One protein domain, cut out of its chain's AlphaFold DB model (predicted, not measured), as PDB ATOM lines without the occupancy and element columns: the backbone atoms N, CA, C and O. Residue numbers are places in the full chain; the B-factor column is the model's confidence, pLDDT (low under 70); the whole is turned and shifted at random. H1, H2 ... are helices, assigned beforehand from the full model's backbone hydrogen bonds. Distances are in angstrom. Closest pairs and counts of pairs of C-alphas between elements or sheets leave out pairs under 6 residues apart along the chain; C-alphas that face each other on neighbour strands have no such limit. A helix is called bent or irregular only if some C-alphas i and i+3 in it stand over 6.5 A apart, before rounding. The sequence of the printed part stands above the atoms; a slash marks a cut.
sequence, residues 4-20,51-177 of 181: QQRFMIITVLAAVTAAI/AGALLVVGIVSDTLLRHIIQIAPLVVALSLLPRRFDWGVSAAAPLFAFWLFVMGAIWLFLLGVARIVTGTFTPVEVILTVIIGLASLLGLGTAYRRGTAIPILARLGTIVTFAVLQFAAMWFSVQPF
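Overview. This is residues 4 to 20 and 51 to 177 of the 181 residues of an uncharacterized protein of Acidobacteria bacterium (UniProt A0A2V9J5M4). The long helix H4 slants through the core, and H1, H6, H3, H2 and H5 wrap round it as a nearly closed, loose ring in which H1 and H5 are near each other and H2 is apart from H4. H2 to H6 form an up-and-down bundle, each running against the one before, and H1 crosses H4 beside H6. The printed part has 144 residues with six named helices, H1 to H6 in chain order, and no named strand: all helix. It is compact, with a radius of gyration of the C-alphas of 14.9 A and spans of 44 by 31 by 26 A.

Along the chain. H1, residues 4 to 20, begins at C-alpha 4 (31.990, 11.595, 21.808) and is 24.3 A long. H2 is residues 51 to 60, 14.5 A. H3, residues 64 to 80, 24.3 A, has a kink of 42 degrees near residue 71 and is irregular: C-alphas 70 and 73 are 7.1 A apart. H4, residues 85 to 110, 36.5 A, has a kink of 26 degrees near residue 92 and is only just irregular: C-alphas 91 and 94 are 6.53 A apart. H5 is residues 123 to 146, 34.7 A. H6, residues 152 to 173, 31.2 A, ends at C-alpha 173 (22.713, 8.997, 14.464).

Arrangement. The hub H4 touches H5, closest C-alphas Phe 96 and Ser 136 at 4.6 A, in a hairpin at 37 degrees, only just steep. With residues 90 to 102 alone it touches H1, Ala 97 to Ala 14 at 4.7 A between closest C-alphas, at a steep tilt of 48 degrees. Every O i to N i+4 pair is within hydrogen-bond range in H1, H2, H5 and H6; H3 has 11 of 13, H4 20 of 22.

Size, cuts and confidence. Residues 21 to 50 are not printed; C-alphas 20 and 51 are 23.5 A apart across the cut. The link from H4 to H5 is long, 12 residues. No printed residue is under 70 in pLDDT.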
ATOM      1  N   GLN A   4      32.179  10.171  22.109       85.12
ATOM      2  CA  GLN A   4      31.990  11.595  21.808       85.12
ATOM      3  C   GLN A   4      33.300  12.353  21.602       85.12
ATOM      4  O   GLN A   4      33.427  13.098  20.635       85.12
ATOM      5  N   GLN A   5      34.281  12.154  22.487       86.06
ATOM      6  CA  GLN A   5      35.572  12.837  22.391       86.06
ATOM      7  C   GLN A   5      36.306  12.467  21.099       86.06
ATOM      8  O   GLN A   5      36.853  13.346  20.441       86.06
ATOM      9  N   ARG A   6      36.273  11.189  20.693       86.12
ATOM     10  CA  ARG A   6      36.892  10.736  19.433       86.12
ATOM     11  C   ARG A   6      36.240  11.407  18.223       86.12
ATOM     12  O   ARG A   6      36.948  11.914  17.359       86.12
ATOM     13  N   PHE A   7      34.907  11.466  18.192       86.38
ATOM     14  CA  PHE A   7      34.174  12.136  17.114       86.38
ATOM     15  C   PHE A   7      34.436  13.637  17.072       86.38
ATOM     16  O   PHE A   7      34.665  14.178  15.997       86.38
ATOM     17  N   MET A   8      34.472  14.291  18.231       91.88
ATOM     18  CA  MET A   8      34.805  15.709  18.325       91.88
ATOM     19  C   MET A   8      36.206  15.989  17.768       91.88
ATOM     20  O   MET A   8      36.367  16.913  16.976       91.88
ATOM     21  N   ILE A   9      37.201  15.162  18.111       92.75
ATOM     22  CA  ILE A   9      38.564  15.281  17.574       92.75
ATOM     23  C   ILE A   9      38.559  15.138  16.049       92.75
ATOM     24  O   ILE A   9      39.127  15.985  15.365       92.75
ATOM     25  N   ILE A  10      37.882  14.121  15.505       93.12
ATOM     26  CA  ILE A  10      37.783  13.919  14.050       93.12
ATOM     27  C   ILE A  10      37.128  15.130  13.371       93.12
ATOM     28  O   ILE A  10      37.629  15.596  12.350       93.12
ATOM     29  N   THR A  11      36.051  15.679  13.936       93.19
ATOM     30  CA  THR A  11      35.391  16.877  13.399       93.19
ATOM     31  C   THR A  11      36.311  18.095  13.419       93.19
ATOM     32  O   THR A  11      36.375  18.825  12.430       93.19
ATOM     33  N   VAL A  12      37.038  18.320  14.517       95.44
ATOM     34  CA  VAL A  12      37.987  19.436  14.624       95.44
ATOM     35  C   VAL A  12      39.110  19.278  13.600       95.44
ATOM     36  O   VAL A  12      39.398  20.223  12.868       95.44
ATOM     37  N   LEU A  13      39.692  18.080  13.481       95.56
ATOM     38  CA  LEU A  13      40.710  17.786  12.471       95.56
ATOM     39  C   LEU A  13      40.171  18.016  11.058       95.56
ATOM     40  O   LEU A  13      40.828  18.676  10.260       95.56
ATOM     41  N   ALA A  14      38.952  17.564  10.763       95.19
ATOM     42  CA  ALA A  14      38.306  17.781   9.474       95.19
ATOM     43  C   ALA A  14      38.118  19.270   9.150       95.19
ATOM     44  O   ALA A  14      38.413  19.699   8.032       95.19
ATOM     45  N   ALA A  15      37.675  20.070  10.124       95.12
ATOM     46  CA  ALA A  15      37.516  21.512   9.966       95.12
ATOM     47  C   ALA A  15      38.864  22.212   9.726       95.12
ATOM     48  O   ALA A  15      38.973  23.047   8.827       95.12
ATOM     49  N   VAL A  16      39.904  21.836  10.477       96.19
ATOM     50  CA  VAL A  16      41.265  22.367  10.309       96.19
ATOM     51  C   VAL A  16      41.830  21.984   8.941       96.19
ATOM     52  O   VAL A  16      42.311  22.852   8.214       96.19
ATOM     53  N   THR A  17      41.719  20.717   8.537       95.12
ATOM     54  CA  THR A  17      42.145  20.254   7.212       95.12
ATOM     55  C   THR A  17      41.415  21.006   6.105       95.12
ATOM     56  O   THR A  17      42.060  21.460   5.164       95.12
ATOM     57  N   ALA A  18      40.101  21.208   6.225       93.12
ATOM     58  CA  ALA A  18      39.333  21.987   5.261       93.12
ATOM     59  C   ALA A  18      39.788  23.451   5.195       93.12
ATOM     60  O   ALA A  18      39.933  23.994   4.100       93.12
ATOM     61  N   ALA A  19      40.062  24.080   6.341       92.81
ATOM     62  CA  ALA A  19      40.572  25.444   6.394       92.81
ATOM     63  C   ALA A  19      41.944  25.562   5.716       92.81
ATOM     64  O   ALA A  19      42.141  26.473   4.918       92.81
ATOM     65  N   ILE A  20      42.856  24.612   5.960       92.19
ATOM     66  CA  ILE A  20      44.181  24.558   5.320       92.19
ATOM     67  C   ILE A  20      44.045  24.339   3.810       92.19
ATOM     68  O   ILE A  20      44.642  25.070   3.018       92.19
ATOM     69  N   ALA A  51      27.763  10.280  -0.435       96.31
ATOM     70  CA  ALA A  51      26.399  10.167   0.082       96.31
ATOM     71  C   ALA A  51      25.721   8.847  -0.338       96.31
ATOM     72  O   ALA A  51      25.125   8.167   0.494       96.31
ATOM     73  N   GLY A  52      25.850   8.461  -1.609       96.38
ATOM     74  CA  GLY A  52      25.295   7.218  -2.139       96.38
ATOM     75  C   GLY A  52      25.928   5.982  -1.504       96.38
ATOM     76  O   GLY A  52      25.211   5.095  -1.052       96.38
ATOM     77  N   ALA A  53      27.257   5.942  -1.391       95.56
ATOM     78  CA  ALA A  53      27.957   4.823  -0.768       95.56
ATOM     79  C   ALA A  53      27.571   4.655   0.712       95.56
ATOM     80  O   ALA A  53      27.375   3.530   1.158       95.56
ATOM     81  N   LEU A  54      27.375   5.752   1.453       94.06
ATOM     82  CA  LEU A  54      26.885   5.700   2.836       94.06
ATOM     83  C   LEU A  54      25.468   5.127   2.941       94.06
ATOM     84  O   LEU A  54      25.191   4.360   3.858       94.06
ATOM     85  N   LEU A  55      24.574   5.444   2.001       94.62
ATOM     86  CA  LEU A  55      23.251   4.815   1.968       94.62
ATOM     87  C   LEU A  55      23.346   3.312   1.704       94.62
ATOM     88  O   LEU A  55      22.650   2.543   2.362       94.62
ATOM     89  N   VAL A  56      24.235   2.887   0.800       94.31
ATOM     90  CA  VAL A  56      24.474   1.459   0.545       94.31
ATOM     91  C   VAL A  56      24.995   0.763   1.804       94.31
ATOM     92  O   VAL A  56      24.490  -0.305   2.134       94.31
ATOM     93  N   VAL A  57      25.917   1.378   2.560       92.06
ATOM     94  CA  VAL A  57      26.342   0.851   3.874       92.06
ATOM     95  C   VAL A  57      25.135   0.704   4.803       92.06
ATOM     96  O   VAL A  57      24.940  -0.353   5.390       92.06
ATOM     97  N   GLY A  58      24.265   1.713   4.882       88.88
ATOM     98  CA  GLY A  58      23.054   1.643   5.703       88.88
ATOM     99  C   GLY A  58      22.107   0.501   5.337       88.88
ATOM    100  O   GLY A  58      21.505  -0.081   6.238       88.88
ATOM    101  N   ILE A  59      21.999   0.158   4.054       91.44
ATOM    102  CA  ILE A  59      21.213  -0.992   3.584       91.44
ATOM    103  C   ILE A  59      21.906  -2.305   3.967       91.44
ATOM    104  O   ILE A  59      21.273  -3.183   4.543       91.44
ATOM    105  N   VAL A  60      23.206  -2.429   3.684       89.75
ATOM    106  CA  VAL A  60      23.987  -3.655   3.925       89.75
ATOM    107  C   VAL A  60      24.073  -3.987   5.417       89.75
ATOM    108  O   VAL A  60      23.981  -5.154   5.790       89.75
ATOM    109  N   SER A  61      24.208  -2.974   6.272       86.12
ATOM    110  CA  SER A  61      24.344  -3.141   7.723       86.12
ATOM    111  C   SER A  61      23.008  -3.070   8.478       86.12
ATOM    112  O   SER A  61      23.026  -3.032   9.708       86.12
ATOM    113  N   ASP A  62      21.862  -2.978   7.789       86.50
ATOM    114  CA  ASP A  62      20.527  -2.809   8.396       86.50
ATOM    115  C   ASP A  62      20.477  -1.644   9.417       86.50
ATOM    116  O   ASP A  62      20.022  -1.752  10.561       86.50
ATOM    117  N   THR A  63      21.056  -0.509   9.005       88.19
ATOM    118  CA  THR A  63      21.154   0.751   9.765       88.19
ATOM    119  C   THR A  63      20.835   1.958   8.878       88.19
ATOM    120  O   THR A  63      21.463   3.019   8.966       88.19
ATOM    121  N   LEU A  64      19.845   1.812   7.997       89.44
ATOM    122  CA  LEU A  64      19.500   2.826   7.003       89.44
ATOM    123  C   LEU A  64      19.154   4.181   7.641       89.44
ATOM    124  O   LEU A  64      19.664   5.207   7.198       89.44
ATOM    125  N   LEU A  65      18.373   4.195   8.728       89.38
ATOM    126  CA  LEU A  65      17.986   5.436   9.414       89.38
ATOM    127  C   LEU A  65      19.201   6.220   9.931       89.38
ATOM    128  O   LEU A  65      19.276   7.440   9.772       89.38
ATOM    129  N   ARG A  66      20.192   5.515  10.488       89.75
ATOM    130  CA  ARG A  66      21.465   6.104  10.920       89.75
ATOM    131  C   ARG A  66      22.155   6.796   9.747       89.75
ATOM    132  O   ARG A  66      22.572   7.942   9.885       89.75
ATOM    133  N   HIS A  67      22.248   6.128   8.601       91.50
ATOM    134  CA  HIS A  67      22.942   6.668   7.432       91.50
ATOM    135  C   HIS A  67      22.175   7.821   6.776       91.50
ATOM    136  O   HIS A  67      22.806   8.794   6.376       91.50
ATOM    137  N   ILE A  68      20.837   7.793   6.768       92.69
ATOM    138  CA  ILE A  68      20.000   8.922   6.323       92.69
ATOM    139  C   ILE A  68      20.323  10.189   7.127       92.69
ATOM    140  O   ILE A  68      20.535  11.256   6.548       92.69
ATOM    141  N   ILE A  69      20.423  10.076   8.455       93.12
ATOM    142  CA  ILE A  69      20.775  11.209   9.321       93.12
ATOM    143  C   ILE A  69      22.201  11.691   9.018       93.12
ATOM    144  O   ILE A  69      22.441  12.891   8.901       93.12
ATOM    145  N   GLN A  70      23.147  10.762   8.846       93.31
ATOM    146  CA  GLN A  70      24.558  11.081   8.601       93.31
ATOM    147  C   GLN A  70      24.818  11.756   7.249       93.31
ATOM    148  O   GLN A  70      25.770  12.533   7.147       93.31
ATOM    149  N   ILE A  71      23.997  11.494   6.225       95.00
ATOM    150  CA  ILE A  71      24.130  12.145   4.914       95.00
ATOM    151  C   ILE A  71      23.414  13.497   4.830       95.00
ATOM    152  O   ILE A  71      23.620  14.215   3.854       95.00
ATOM    153  N   ALA A  72      22.601  13.888   5.818       95.62
ATOM    154  CA  ALA A  72      21.858  15.149   5.761       95.62
ATOM    155  C   ALA A  72      22.763  16.379   5.506       95.62
ATOM    156  O   ALA A  72      22.450  17.158   4.602       95.62
ATOM    157  N   PRO A  73      23.931  16.539   6.167       95.44
ATOM    158  CA  PRO A  73      24.856  17.634   5.857       95.44
ATOM    159  C   PRO A  73      25.399  17.569   4.420       95.44
ATOM    160  O   PRO A  73      25.599  18.605   3.788       95.44
ATOM    161  N   LEU A  74      25.589  16.365   3.870       95.56
ATOM    162  CA  LEU A  74      26.071  16.160   2.501       95.56
ATOM    163  C   LEU A  74      25.009  16.586   1.488       95.56
ATOM    164  O   LEU A  74      25.334  17.259   0.514       95.56
ATOM    165  N   VAL A  75      23.740  16.265   1.744       95.31
ATOM    166  CA  VAL A  75      22.609  16.697   0.909       95.31
ATOM    167  C   VAL A  75      22.470  18.220   0.926       95.31
ATOM    168  O   VAL A  75      22.314  18.837  -0.132       95.31
ATOM    169  N   VAL A  76      22.600  18.852   2.097       94.94
ATOM    170  CA  VAL A  76      22.575  20.318   2.200       94.94
ATOM    171  C   VAL A  76      23.733  20.928   1.402       94.94
ATOM    172  O   VAL A  76      23.498  21.830   0.598       94.94
ATOM    173  N   ALA A  77      24.958  20.412   1.531       93.19
ATOM    174  CA  ALA A  77      26.102  20.888   0.749       93.19
ATOM    175  C   ALA A  77      25.912  20.682  -0.768       93.19
ATOM    176  O   ALA A  77      26.192  21.595  -1.548       93.19
ATOM    177  N   LEU A  78      25.369  19.534  -1.193       92.94
ATOM    178  CA  LEU A  78      25.025  19.255  -2.592       92.94
ATOM    179  C   LEU A  78      24.034  20.282  -3.148       92.94
ATOM    180  O   LEU A  78      24.222  20.771  -4.260       92.94
ATOM    181  N   SER A  79      23.023  20.662  -2.364       92.25
ATOM    182  CA  SER A  79      22.008  21.639  -2.783       92.25
ATOM    183  C   SER A  79      22.570  23.052  -3.011       92.25
ATOM    184  O   SER A  79      22.003  23.831  -3.782       92.25
ATOM    185  N   LEU A  80      23.707  23.385  -2.384       90.00
ATOM    186  CA  LEU A  80      24.373  24.680  -2.547       90.00
ATOM    187  C   LEU A  80      25.197  24.762  -3.838       90.00
ATOM    188  O   LEU A  80      25.350  25.854  -4.387       90.00
ATOM    189  N   LEU A  81      25.707  23.638  -4.350       87.50
ATOM    190  CA  LEU A  81      26.642  23.615  -5.484       87.50
ATOM    191  C   LEU A  81      26.081  24.199  -6.800       87.50
ATOM    192  O   LEU A  81      26.835  24.910  -7.468       87.50
ATOM    193  N   PRO A  82      24.797  24.002  -7.173       84.94
ATOM    194  CA  PRO A  82      24.243  24.576  -8.402       84.94
ATOM    195  C   PRO A  82      24.117  26.105  -8.383       84.94
ATOM    196  O   PRO A  82      24.295  26.748  -9.414       84.94
ATOM    197  N   ARG A  83      23.793  26.696  -7.221       83.44
ATOM    198  CA  ARG A  83      23.444  28.128  -7.098       83.44
ATOM    199  C   ARG A  83      24.541  28.979  -6.465       83.44
ATOM    200  O   ARG A  83      24.682  30.149  -6.800       83.44
ATOM    201  N   ARG A  84      25.306  28.416  -5.529       85.56
ATOM    202  CA  ARG A  84      26.347  29.102  -4.754       85.56
ATOM    203  C   ARG A  84      27.600  28.237  -4.699       85.56
ATOM    204  O   ARG A  84      28.015  27.806  -3.630       85.56
ATOM    205  N   PHE A  85      28.195  27.986  -5.863       85.88
ATOM    206  CA  PHE A  85      29.299  27.035  -6.019       85.88
ATOM    207  C   PHE A  85      30.437  27.237  -5.006       85.88
ATOM    208  O   PHE A  85      30.811  26.281  -4.340       85.88
ATOM    209  N   ASP A  86      30.937  28.465  -4.816       87.94
ATOM    210  CA  ASP A  86      32.016  28.736  -3.850       87.94
ATOM    211  C   ASP A  86      31.631  28.399  -2.400       87.94
ATOM    212  O   ASP A  86      32.445  27.871  -1.642       87.94
ATOM    213  N   TRP A  87      30.374  28.652  -2.024       91.06
ATOM    214  CA  TRP A  87      29.837  28.256  -0.720       91.06
ATOM    215  C   TRP A  87      29.706  26.737  -0.623       91.06
ATOM    216  O   TRP A  87      30.080  26.160   0.390       91.06
ATOM    217  N   GLY A  88      29.237  26.086  -1.689       90.25
ATOM    218  CA  GLY A  88      29.139  24.630  -1.777       90.25
ATOM    219  C   GLY A  88      30.500  23.938  -1.666       90.25
ATOM    220  O   GLY A  88      30.620  22.951  -0.950       90.25
ATOM    221  N   VAL A  89      31.552  24.480  -2.289       91.25
ATOM    222  CA  VAL A  89      32.930  23.975  -2.142       91.25
ATOM    223  C   VAL A  89      33.423  24.156  -0.705       91.25
ATOM    224  O   VAL A  89      33.985  23.225  -0.128       91.25
ATOM    225  N   SER A  90      33.167  25.324  -0.104       93.12
ATOM    226  CA  SER A  90      33.530  25.590   1.293       93.12
ATOM    227  C   SER A  90      32.787  24.691   2.285       93.12
ATOM    228  O   SER A  90      33.349  24.335   3.317       93.12
ATOM    229  N   ALA A  91      31.547  24.317   1.967       95.00
ATOM    230  CA  ALA A  91      30.727  23.388   2.734       95.00
ATOM    231  C   ALA A  91      31.166  21.928   2.557       95.00
ATOM    232  O   ALA A  91      31.206  21.177   3.525       95.00
ATOM    233  N   ALA A  92      31.523  21.519   1.337       95.12
ATOM    234  CA  ALA A  92      31.908  20.147   1.020       95.12
ATOM    235  C   ALA A  92      33.284  19.760   1.589       95.12
ATOM    236  O   ALA A  92      33.489  18.609   1.969       95.12
ATOM    237  N   ALA A  93      34.226  20.707   1.680       95.56
ATOM    238  CA  ALA A  93      35.583  20.447   2.163       95.56
ATOM    239  C   ALA A  93      35.656  19.787   3.561       95.56
ATOM    240  O   ALA A  93      36.302  18.740   3.666       95.56
ATOM    241  N   PRO A  94      35.005  20.308   4.625       96.44
ATOM    242  CA  PRO A  94      35.010  19.639   5.929       96.44
ATOM    243  C   PRO A  94      34.295  18.286   5.904       96.44
ATOM    244  O   PRO A  94      34.682  17.400   6.656       96.44
ATOM    245  N   LEU A  95      33.303  18.089   5.030       97.44
ATOM    246  CA  LEU A  95      32.595  16.811   4.903       97.44
ATOM    247  C   LEU A  95      33.490  15.735   4.281       97.44
ATOM    248  O   LEU A  95      33.564  14.624   4.804       97.44
ATOM    249  N   PHE A  96      34.221  16.067   3.213       97.62
ATOM    250  CA  PHE A  96      35.211  15.161   2.630       97.62
ATOM    251  C   PHE A  96      36.326  14.835   3.620       97.62
ATOM    252  O   PHE A  96      36.663  13.668   3.796       97.62
ATOM    253  N   ALA A  97      36.876  15.845   4.296       97.00
ATOM    254  CA  ALA A  97      37.913  15.620   5.296       97.00
ATOM    255  C   ALA A  97      37.401  14.725   6.439       97.00
ATOM    256  O   ALA A  97      38.088  13.788   6.837       97.00
ATOM    257  N   PHE A  98      36.174  14.958   6.915       97.12
ATOM    258  CA  PHE A  98      35.549  14.155   7.962       97.12
ATOM    259  C   PHE A  98      35.442  12.683   7.561       97.12
ATOM    260  O   PHE A  98      35.942  11.814   8.276       97.12
ATOM    261  N   TRP A  99      34.841  12.399   6.405       97.38
ATOM    262  CA  TRP A  99      34.680  11.023   5.941       97.38
ATOM    263  C   TRP A  99      36.017  10.358   5.628       97.38
ATOM    264  O   TRP A  99      36.188   9.187   5.954       97.38
ATOM    265  N   LEU A 100      37.001  11.098   5.112       96.94
ATOM    266  CA  LEU A 100      38.356  10.586   4.923       96.94
ATOM    267  C   LEU A 100      38.994  10.151   6.251       96.94
ATOM    268  O   LEU A 100      39.553   9.058   6.325       96.94
ATOM    269  N   PHE A 101      38.875  10.958   7.310       95.56
ATOM    270  CA  PHE A 101      39.380  10.589   8.634       95.56
ATOM    271  C   PHE A 101      38.625   9.404   9.243       95.56
ATOM    272  O   PHE A 101      39.256   8.548   9.862       95.56
ATOM    273  N   VAL A 102      37.306   9.310   9.047       93.62
ATOM    274  CA  VAL A 102      36.525   8.142   9.487       93.62
ATOM    275  C   VAL A 102      36.991   6.875   8.767       93.62
ATOM    276  O   VAL A 102      37.274   5.880   9.433       93.62
ATOM    277  N   MET A 103      37.136   6.908   7.439       95.88
ATOM    278  CA  MET A 103      37.637   5.758   6.678       95.88
ATOM    279  C   MET A 103      39.065   5.399   7.097       95.88
ATOM    280  O   MET A 103      39.354   4.229   7.333       95.88
ATOM    281  N   GLY A 104      39.934   6.392   7.302       93.62
ATOM    282  CA  GLY A 104      41.275   6.175   7.845       93.62
ATOM    283  C   GLY A 104      41.258   5.506   9.224       93.62
ATOM    284  O   GLY A 104      41.999   4.555   9.453       93.62
ATOM    285  N   ALA A 105      40.372   5.935  10.127       90.12
ATOM    286  CA  ALA A 105      40.224   5.331  11.448       90.12
ATOM    287  C   ALA A 105      39.725   3.875  11.387       90.12
ATOM    288  O   ALA A 105      40.176   3.048  12.181       90.12
ATOM    289  N   ILE A 106      38.836   3.549  10.441       90.50
ATOM    290  CA  ILE A 106      38.391   2.169  10.187       90.50
ATOM    291  C   ILE A 106      39.559   1.319   9.679       90.50
ATOM    292  O   ILE A 106      39.790   0.231  10.197       90.50
ATOM    293  N   TRP A 107      40.346   1.822   8.728       92.06
ATOM    294  CA  TRP A 107      41.512   1.104   8.207       92.06
ATOM    295  C   TRP A 107      42.587   0.868   9.271       92.06
ATOM    296  O   TRP A 107      43.119  -0.236   9.368       92.06
ATOM    297  N   LEU A 108      42.857   1.855  10.131       89.06
ATOM    298  CA  LEU A 108      43.757   1.673  11.276       89.06
ATOM    299  C   LEU A 108      43.261   0.585  12.240       89.06
ATOM    300  O   LEU A 108      44.081  -0.119  12.828       89.06
ATOM    301  N   PHE A 109      41.945   0.428  12.390       87.38
ATOM    302  CA  PHE A 109      41.354  -0.657  13.171       87.38
ATOM    303  C   PHE A 109      41.490  -2.015  12.470       87.38
ATOM    304  O   PHE A 109      41.944  -2.967  13.103       87.38
ATOM    305  N   LEU A 110      41.167  -2.098  11.174       85.94
ATOM    306  CA  LEU A 110      41.263  -3.334  10.382       85.94
ATOM    307  C   LEU A 110      42.700  -3.869  10.299       85.94
ATOM    308  O   LEU A 110      42.907  -5.078  10.343       85.94
ATOM    309  N   LEU A 111      43.692  -2.978  10.231       88.12
ATOM    310  CA  LEU A 111      45.115  -3.329  10.236       88.12
ATOM    311  C   LEU A 111      45.661  -3.643  11.641       88.12
ATOM    312  O   LEU A 111      46.843  -3.940  11.787       88.12
ATOM    313  N   GLY A 112      44.835  -3.540  12.687       85.06
ATOM    314  CA  GLY A 112      45.240  -3.795  14.072       85.06
ATOM    315  C   GLY A 112      46.119  -2.706  14.700       85.06
ATOM    316  O   GLY A 112      46.623  -2.902  15.803       85.06
ATOM    317  N   VAL A 113      46.283  -1.555  14.041       84.25
ATOM    318  CA  VAL A 113      47.171  -0.464  14.475       84.25
ATOM    319  C   VAL A 113      46.536   0.382  15.582       84.25
ATOM    320  O   VAL A 113      47.205   0.730  16.553       84.25
ATOM    321  N   ALA A 114      45.245   0.725  15.469       78.62
ATOM    322  CA  ALA A 114      44.559   1.562  16.460       78.62
ATOM    323  C   ALA A 114      43.066   1.228  16.606       78.62
ATOM    324  O   ALA A 114      42.334   1.118  15.630       78.62
ATOM    325  N   ARG A 115      42.567   1.161  17.849       79.44
ATOM    326  CA  ARG A 115      41.154   0.849  18.162       79.44
ATOM    327  C   ARG A 115      40.298   2.105  18.371       79.44
ATOM    328  O   ARG A 115      39.682   2.298  19.426       79.44
ATOM    329  N   ILE A 116      40.294   2.993  17.374       72.88
ATOM    330  CA  ILE A 116      39.513   4.247  17.389       72.88
ATOM    331  C   ILE A 116      38.026   3.962  17.129       72.88
ATOM    332  O   ILE A 116      37.169   4.512  17.825       72.88
ATOM    333  N   VAL A 117      37.744   3.066  16.184       74.06
ATOM    334  CA  VAL A 117      36.418   2.516  15.866       74.06
ATOM    335  C   VAL A 117      36.435   1.021  16.200       74.06
ATOM    336  O   VAL A 117      37.498   0.407  16.205       74.06
ATOM    337  N   THR A 118      35.282   0.441  16.526       74.81
ATOM    338  CA  THR A 118      35.133  -0.991  16.827       74.81
ATOM    339  C   THR A 118      33.913  -1.540  16.104       74.81
ATOM    340  O   THR A 118      32.861  -0.906  16.136       74.81
ATOM    341  N   GLY A 119      34.038  -2.716  15.493       77.00
ATOM    342  CA  GLY A 119      32.941  -3.400  14.812       77.00
ATOM    343  C   GLY A 119      33.435  -4.598  14.007       77.00
ATOM    344  O   GLY A 119      34.639  -4.775  13.827       77.00
ATOM    345  N   THR A 120      32.505  -5.420  13.535       80.50
ATOM    346  CA  THR A 120      32.762  -6.468  12.541       80.50
ATOM    347  C   THR A 120      32.434  -5.912  11.163       80.50
ATOM    348  O   THR A 120      31.344  -5.376  10.989       80.50
ATOM    349  N   PHE A 121      33.357  -6.039  10.211       83.00
ATOM    350  CA  PHE A 121      33.162  -5.563   8.843       83.00
ATOM    351  C   PHE A 121      33.068  -6.750   7.890       83.00
ATOM    352  O   PHE A 121      33.957  -7.600   7.834       83.00
ATOM    353  N   THR A 122      31.985  -6.794   7.133       88.75
ATOM    354  CA  THR A 122      31.796  -7.685   5.994       88.75
ATOM    355  C   THR A 122      32.673  -7.240   4.815       88.75
ATOM    356  O   THR A 122      33.039  -6.065   4.719       88.75
ATOM    357  N   PRO A 123      32.983  -8.137   3.859       89.56
ATOM    358  CA  PRO A 123      33.740  -7.767   2.660       89.56
ATOM    359  C   PRO A 123      33.112  -6.605   1.877       89.56
ATOM    360  O   PRO A 123      33.823  -5.742   1.365       89.56
ATOM    361  N   VAL A 124      31.777  -6.548   1.828       91.06
ATOM    362  CA  VAL A 124      31.029  -5.477   1.154       91.06
ATOM    363  C   VAL A 124      31.257  -4.134   1.849       91.06
ATOM    364  O   VAL A 124      31.552  -3.143   1.184       91.06
ATOM    365  N   GLU A 125      31.193  -4.094   3.181       89.19
ATOM    366  CA  GLU A 125      31.475  -2.877   3.950       89.19
ATOM    367  C   GLU A 125      32.925  -2.416   3.763       89.19
ATOM    368  O   GLU A 125      33.164  -1.225   3.573       89.19
ATOM    369  N   VAL A 126      33.892  -3.340   3.725       92.25
ATOM    370  CA  VAL A 126      35.299  -2.999   3.452       92.25
ATOM    371  C   VAL A 126      35.443  -2.335   2.080       92.25
ATOM    372  O   VAL A 126      36.054  -1.269   1.985       92.25
ATOM    373  N   ILE A 127      34.829  -2.884   1.029       94.38
ATOM    374  CA  ILE A 127      34.852  -2.277  -0.313       94.38
ATOM    375  C   ILE A 127      34.222  -0.876  -0.292       94.38
ATOM    376  O   ILE A 127      34.794   0.069  -0.842       94.38
ATOM    377  N   LEU A 128      33.084  -0.706   0.386       94.19
ATOM    378  CA  LEU A 128      32.424   0.597   0.511       94.19
ATOM    379  C   LEU A 128      33.305   1.617   1.246       94.19
ATOM    380  O   LEU A 128      33.341   2.780   0.840       94.19
ATOM    381  N   THR A 129      34.080   1.201   2.254       94.75
ATOM    382  CA  THR A 129      35.024   2.110   2.933       94.75
ATOM    383  C   THR A 129      36.130   2.604   2.001       94.75
ATOM    384  O   THR A 129      36.503   3.778   2.064       94.75
ATOM    385  N   VAL A 130      36.612   1.755   1.085       95.62
ATOM    386  CA  VAL A 130      37.583   2.153   0.052       95.62
ATOM    387  C   VAL A 130      36.960   3.165  -0.900       95.62
ATOM    388  O   VAL A 130      37.565   4.202  -1.168       95.62
ATOM    389  N   ILE A 131      35.737   2.904  -1.369       97.31
ATOM    390  CA  ILE A 131      35.017   3.805  -2.279       97.31
ATOM    391  C   ILE A 131      34.816   5.176  -1.625       97.31
ATOM    392  O   ILE A 131      35.148   6.197  -2.230       97.31
ATOM    393  N   ILE A 132      34.334   5.212  -0.379       97.62
ATOM    394  CA  ILE A 132      34.114   6.467   0.351       97.62
ATOM    395  C   ILE A 132      35.442   7.189   0.598       97.62
ATOM    396  O   ILE A 132      35.517   8.407   0.419       97.62
ATOM    397  N   GLY A 133      36.495   6.460   0.974       96.88
ATOM    398  CA  GLY A 133      37.824   7.020   1.210       96.88
ATOM    399  C   GLY A 133      38.410   7.664  -0.047       96.88
ATOM    400  O   GLY A 133      38.822   8.825  -0.010       96.88
ATOM    401  N   LEU A 134      38.377   6.956  -1.180       97.38
ATOM    402  CA  LEU A 134      38.858   7.467  -2.464       97.38
ATOM    403  C   LEU A 134      38.022   8.653  -2.954       97.38
ATOM    404  O   LEU A 134      38.589   9.670  -3.349       97.38
ATOM    405  N   ALA A 135      36.691   8.569  -2.877       97.50
ATOM    406  CA  ALA A 135      35.812   9.673  -3.254       97.50
ATOM    407  C   ALA A 135      36.053  10.913  -2.382       97.50
ATOM    408  O   ALA A 135      36.086  12.031  -2.895       97.50
ATOM    409  N   SER A 136      36.296  10.725  -1.082       97.00
ATOM    410  CA  SER A 136      36.615  11.817  -0.159       97.00
ATOM    411  C   SER A 136      37.974  12.446  -0.458       97.00
ATOM    412  O   SER A 136      38.094  13.670  -0.480       97.00
ATOM    413  N   LEU A 137      38.988  11.629  -0.751       96.69
ATOM    414  CA  LEU A 137      40.321  12.102  -1.118       96.69
ATOM    415  C   LEU A 137      40.303  12.884  -2.440       96.69
ATOM    416  O   LEU A 137      40.836  13.993  -2.515       96.69
ATOM    417  N   LEU A 138      39.656  12.337  -3.473       95.94
ATOM    418  CA  LEU A 138      39.513  12.985  -4.778       95.94
ATOM    419  C   LEU A 138      38.650  14.247  -4.678       95.94
ATOM    420  O   LEU A 138      39.026  15.288  -5.218       95.94
ATOM    421  N   GLY A 139      37.550  14.197  -3.924       94.12
ATOM    422  CA  GLY A 139      36.697  15.343  -3.620       94.12
ATOM    423  C   GLY A 139      37.475  16.476  -2.953       94.12
ATOM    424  O   GLY A 139      37.473  17.607  -3.449       94.12
ATOM    425  N   LEU A 140      38.240  16.170  -1.904       93.50
ATOM    426  CA  LEU A 140      39.081  17.147  -1.214       93.50
ATOM    427  C   LEU A 140      40.188  17.697  -2.126       93.50
ATOM    428  O   LEU A 140      40.425  18.905  -2.141       93.50
ATOM    429  N   GLY A 141      40.805  16.849  -2.953       92.56
ATOM    430  CA  GLY A 141      41.776  17.264  -3.967       92.56
ATOM    431  C   GLY A 141      41.175  18.197  -5.026       92.56
ATOM    432  O   GLY A 141      41.813  19.170  -5.435       92.56
ATOM    433  N   THR A 142      39.928  17.963  -5.449       91.00
ATOM    434  CA  THR A 142      39.224  18.870  -6.371       91.00
ATOM    435  C   THR A 142      38.869  20.203  -5.713       91.00
ATOM    436  O   THR A 142      39.062  21.247  -6.342       91.00
ATOM    437  N   ALA A 143      38.440  20.192  -4.446       89.50
ATOM    438  CA  ALA A 143      38.192  21.403  -3.665       89.50
ATOM    439  C   ALA A 143      39.484  22.219  -3.473       89.50
ATOM    440  O   ALA A 143      39.491  23.427  -3.708       89.50
ATOM    441  N   TYR A 144      40.595  21.547  -3.157       89.00
ATOM    442  CA  TYR A 144      41.929  22.140  -3.047       89.00
ATOM    443  C   TYR A 144      42.380  22.818  -4.344       89.00
ATOM    444  O   TYR A 144      42.819  23.966  -4.333       89.00
ATOM    445  N   ARG A 145      42.252  22.122  -5.482       85.50
ATOM    446  CA  ARG A 145      42.655  22.654  -6.794       85.50
ATOM    447  C   ARG A 145      41.826  23.859  -7.227       85.50
ATOM    448  O   ARG A 145      42.329  24.693  -7.974       85.50
ATOM    449  N   ARG A 146      40.561  23.929  -6.811       80.69
ATOM    450  CA  ARG A 146      39.649  25.013  -7.188       80.69
ATOM    451  C   ARG A 146      39.789  26.237  -6.290       80.69
ATOM    452  O   ARG A 146      39.762  27.355  -6.800       80.69
ATOM    453  N   GLY A 147      39.957  26.036  -4.986       79.69
ATOM    454  CA  GLY A 147      39.850  27.118  -4.013       79.69
ATOM    455  C   GLY A 147      38.435  27.708  -3.973       79.69
ATOM    456  O   GLY A 147      37.493  27.149  -4.535       79.69
ATOM    457  N   THR A 148      38.278  28.840  -3.286       83.00
ATOM    458  CA  THR A 148      37.003  29.576  -3.235       83.00
ATOM    459  C   THR A 148      37.248  31.079  -3.361       83.00
ATOM    460  O   THR A 148      38.279  31.585  -2.897       83.00
ATOM    461  N   ALA A 149      36.302  31.795  -3.971       86.00
ATOM    462  CA  ALA A 149      36.353  33.253  -4.117       86.00
ATOM    463  C   ALA A 149      35.699  34.023  -2.949       86.00
ATOM    464  O   ALA A 149      35.789  35.247  -2.885       86.00
ATOM    465  N   ILE A 150      35.047  33.328  -2.012       88.19
ATOM    466  CA  ILE A 150      34.349  33.960  -0.881       88.19
ATOM    467  C   ILE A 150      35.327  34.528   0.162       88.19
ATOM    468  O   ILE A 150      36.423  33.971   0.338       88.19
ATOM    469  N   PRO A 151      34.941  35.598   0.889       89.38
ATOM    470  CA  PRO A 151      35.783  36.198   1.918       89.38
ATOM    471  C   PRO A 151      36.127  35.186   3.013       89.38
ATOM    472  O   PRO A 151      35.340  34.288   3.320       89.38
ATOM    473  N   ILE A 152      37.306  35.346   3.621       89.06
ATOM    474  CA  ILE A 152      37.843  34.394   4.603       89.06
ATOM    475  C   ILE A 152      36.873  34.138   5.761       89.06
ATOM    476  O   ILE A 152      36.694  32.993   6.160       89.06
ATOM    477  N   LEU A 153      36.177  35.175   6.236       91.06
ATOM    478  CA  LEU A 153      35.210  35.037   7.321       91.06
ATOM    479  C   LEU A 153      34.006  34.175   6.913       91.06
ATOM    480  O   LEU A 153      33.611  33.287   7.661       91.06
ATOM    481  N   ALA A 154      33.471  34.368   5.702       91.62
ATOM    482  CA  ALA A 154      32.383  33.537   5.179       91.62
ATOM    483  C   ALA A 154      32.833  32.087   4.942       91.62
ATOM    484  O   ALA A 154      32.079  31.149   5.196       91.62
ATOM    485  N   ARG A 155      34.078  31.896   4.495       91.81
ATOM    486  CA  ARG A 155      34.699  30.580   4.292       91.81
ATOM    487  C   ARG A 155      34.830  29.816   5.603       91.81
ATOM    488  O   ARG A 155      34.314  28.709   5.717       91.81
ATOM    489  N   LEU A 156      35.464  30.427   6.602       93.25
ATOM    490  CA  LEU A 156      35.620  29.840   7.932       93.25
ATOM    491  C   LEU A 156      34.259  29.604   8.591       93.25
ATOM    492  O   LEU A 156      34.025  28.517   9.110       93.25
ATOM    493  N   GLY A 157      33.334  30.563   8.485       95.31
ATOM    494  CA  GLY A 157      31.964  30.409   8.970       95.31
ATOM    495  C   GLY A 157      31.249  29.214   8.335       95.31
ATOM    496  O   GLY A 157      30.645  28.413   9.046       95.31
ATOM    497  N   THR A 158      31.377  29.029   7.017       94.56
ATOM    498  CA  THR A 158      30.791  27.877   6.309       94.56
ATOM    499  C   THR A 158      31.436  26.564   6.749       94.56
ATOM    500  O   THR A 158      30.720  25.607   7.035       94.56
ATOM    501  N   ILE A 159      32.769  26.519   6.864       95.56
ATOM    502  CA  ILE A 159      33.499  25.325   7.315       95.56
ATOM    503  C   ILE A 159      33.052  24.920   8.722       95.56
ATOM    504  O   ILE A 159      32.699  23.763   8.939       95.56
ATOM    505  N   VAL A 160      33.031  25.869   9.662       96.31
ATOM    506  CA  VAL A 160      32.616  25.623  11.049       96.31
ATOM    507  C   VAL A 160      31.160  25.179  11.101       96.31
ATOM    508  O   VAL A 160      30.856  24.186  11.756       96.31
ATOM    509  N   THR A 161      30.270  25.845  10.361       97.19
ATOM    510  CA  THR A 161      28.848  25.477  10.304       97.19
ATOM    511  C   THR A 161      28.673  24.035   9.835       97.19
ATOM    512  O   THR A 161      28.006  23.251  10.503       97.19
ATOM    513  N   PHE A 162      29.309  23.644   8.730       97.31
ATOM    514  CA  PHE A 162      29.189  22.281   8.210       97.31
ATOM    515  C   PHE A 162      29.900  21.237   9.074       97.31
ATOM    516  O   PHE A 162      29.409  20.117   9.182       97.31
ATOM    517  N   ALA A 163      30.996  21.592   9.746       94.12
ATOM    518  CA  ALA A 163      31.636  20.717  10.725       94.12
ATOM    519  C   ALA A 163      30.718  20.460  11.935       94.12
ATOM    520  O   ALA A 163      30.563  19.312  12.353       94.12
ATOM    521  N   VAL A 164      30.055  21.501  12.450       96.00
ATOM    522  CA  VAL A 164      29.065  21.384  13.534       96.00
ATOM    523  C   VAL A 164      27.853  20.575  13.080       96.00
ATOM    524  O   VAL A 164      27.428  19.681  13.808       96.00
ATOM    525  N   LEU A 165      27.330  20.820  11.873       96.06
ATOM    526  CA  LEU A 165      26.234  20.027  11.307       96.06
ATOM    527  C   LEU A 165      26.622  18.553  11.161       96.06
ATOM    528  O   LEU A 165      25.829  17.683  11.514       96.06
ATOM    529  N   GLN A 166      27.840  18.260  10.697       96.31
ATOM    530  CA  GLN A 166      28.332  16.887  10.586       96.31
ATOM    531  C   GLN A 166      28.473  16.226  11.956       96.31
ATOM    532  O   GLN A 166      28.046  15.086  12.132       96.31
ATOM    533  N   PHE A 167      29.011  16.934  12.949       94.25
ATOM    534  CA  PHE A 167      29.080  16.425  14.316       94.25
ATOM    535  C   PHE A 167      27.688  16.167  14.899       94.25
ATOM    536  O   PHE A 167      27.451  15.094  15.450       94.25
ATOM    537  N   ALA A 168      26.757  17.109  14.734       93.75
ATOM    538  CA  ALA A 168      25.380  16.967  15.187       93.75
ATOM    539  C   ALA A 168      24.699  15.766  14.515       93.75
ATOM    540  O   ALA A 168      24.106  14.946  15.208       93.75
ATOM    541  N   ALA A 169      24.848  15.602  13.199       93.62
ATOM    542  CA  ALA A 169      24.323  14.454  12.465       93.62
ATOM    543  C   ALA A 169      24.883  13.128  13.006       93.62
ATOM    544  O   ALA A 169      24.125  12.197  13.278       93.62
ATOM    545  N   MET A 170      26.194  13.054  13.251       91.81
ATOM    546  CA  MET A 170      26.814  11.869  13.849       91.81
ATOM    547  C   MET A 170      26.296  11.602  15.263       91.81
ATOM    548  O   MET A 170      25.957  10.461  15.582       91.81
ATOM    549  N   TRP A 171      26.182  12.647  16.082       91.06
ATOM    550  CA  TRP A 171      25.662  12.575  17.443       91.06
ATOM    551  C   TRP A 171      24.207  12.104  17.484       91.06
ATOM    552  O   TRP A 171      23.875  11.224  18.276       91.06
ATOM    553  N   PHE A 172      23.348  12.625  16.609       90.12
ATOM    554  CA  PHE A 172      21.959  12.183  16.487       90.12
ATOM    555  C   PHE A 172      21.865  10.738  15.995       90.12
ATOM    556  O   PHE A 172      21.075   9.959  16.523       90.12
ATOM    557  N   SER A 173      22.723  10.342  15.051       87.25
ATOM    558  CA  SER A 173      22.713   8.997  14.464       87.25
ATOM    559  C   SER A 173      23.006   7.864  15.461       87.25
ATOM    560  O   SER A 173      22.724   6.702  15.176       87.25
ATOM    561  N   VAL A 174      23.604   8.181  16.615       85.50
ATOM    562  CA  VAL A 174      23.972   7.205  17.656       85.50
ATOM    563  C   VAL A 174      22.991   7.182  18.827       85.50
ATOM    564  O   VAL A 174      23.180   6.390  19.748       85.50
ATOM    565  N   GLN A 175      21.963   8.033  18.812       86.81
ATOM    566  CA  GLN A 175      21.010   8.107  19.912       86.81
ATOM    567  C   GLN A 175      20.112   6.862  19.983       86.81
ATOM    568  O   GLN A 175      19.808   6.268  18.945       86.81
ATOM    569  N   PRO A 176      19.614   6.502  21.184       73.94
ATOM    570  CA  PRO A 176      18.831   5.284  21.405       73.94
ATOM    571  C   PRO A 176      17.591   5.159  20.516       73.94
ATOM    572  O   PRO A 176      17.194   4.058  20.167       73.94
ATOM    573  N   PHE A 177      16.964   6.274  20.146       73.12
ATOM    574  CA  PHE A 177      15.768   6.275  19.298       73.12
ATOM    575  C   PHE A 177      16.061   5.972  17.820       73.12
ATOM    576  O   PHE A 177      15.149   5.597  17.099       73.12
TER     577      PHE A 177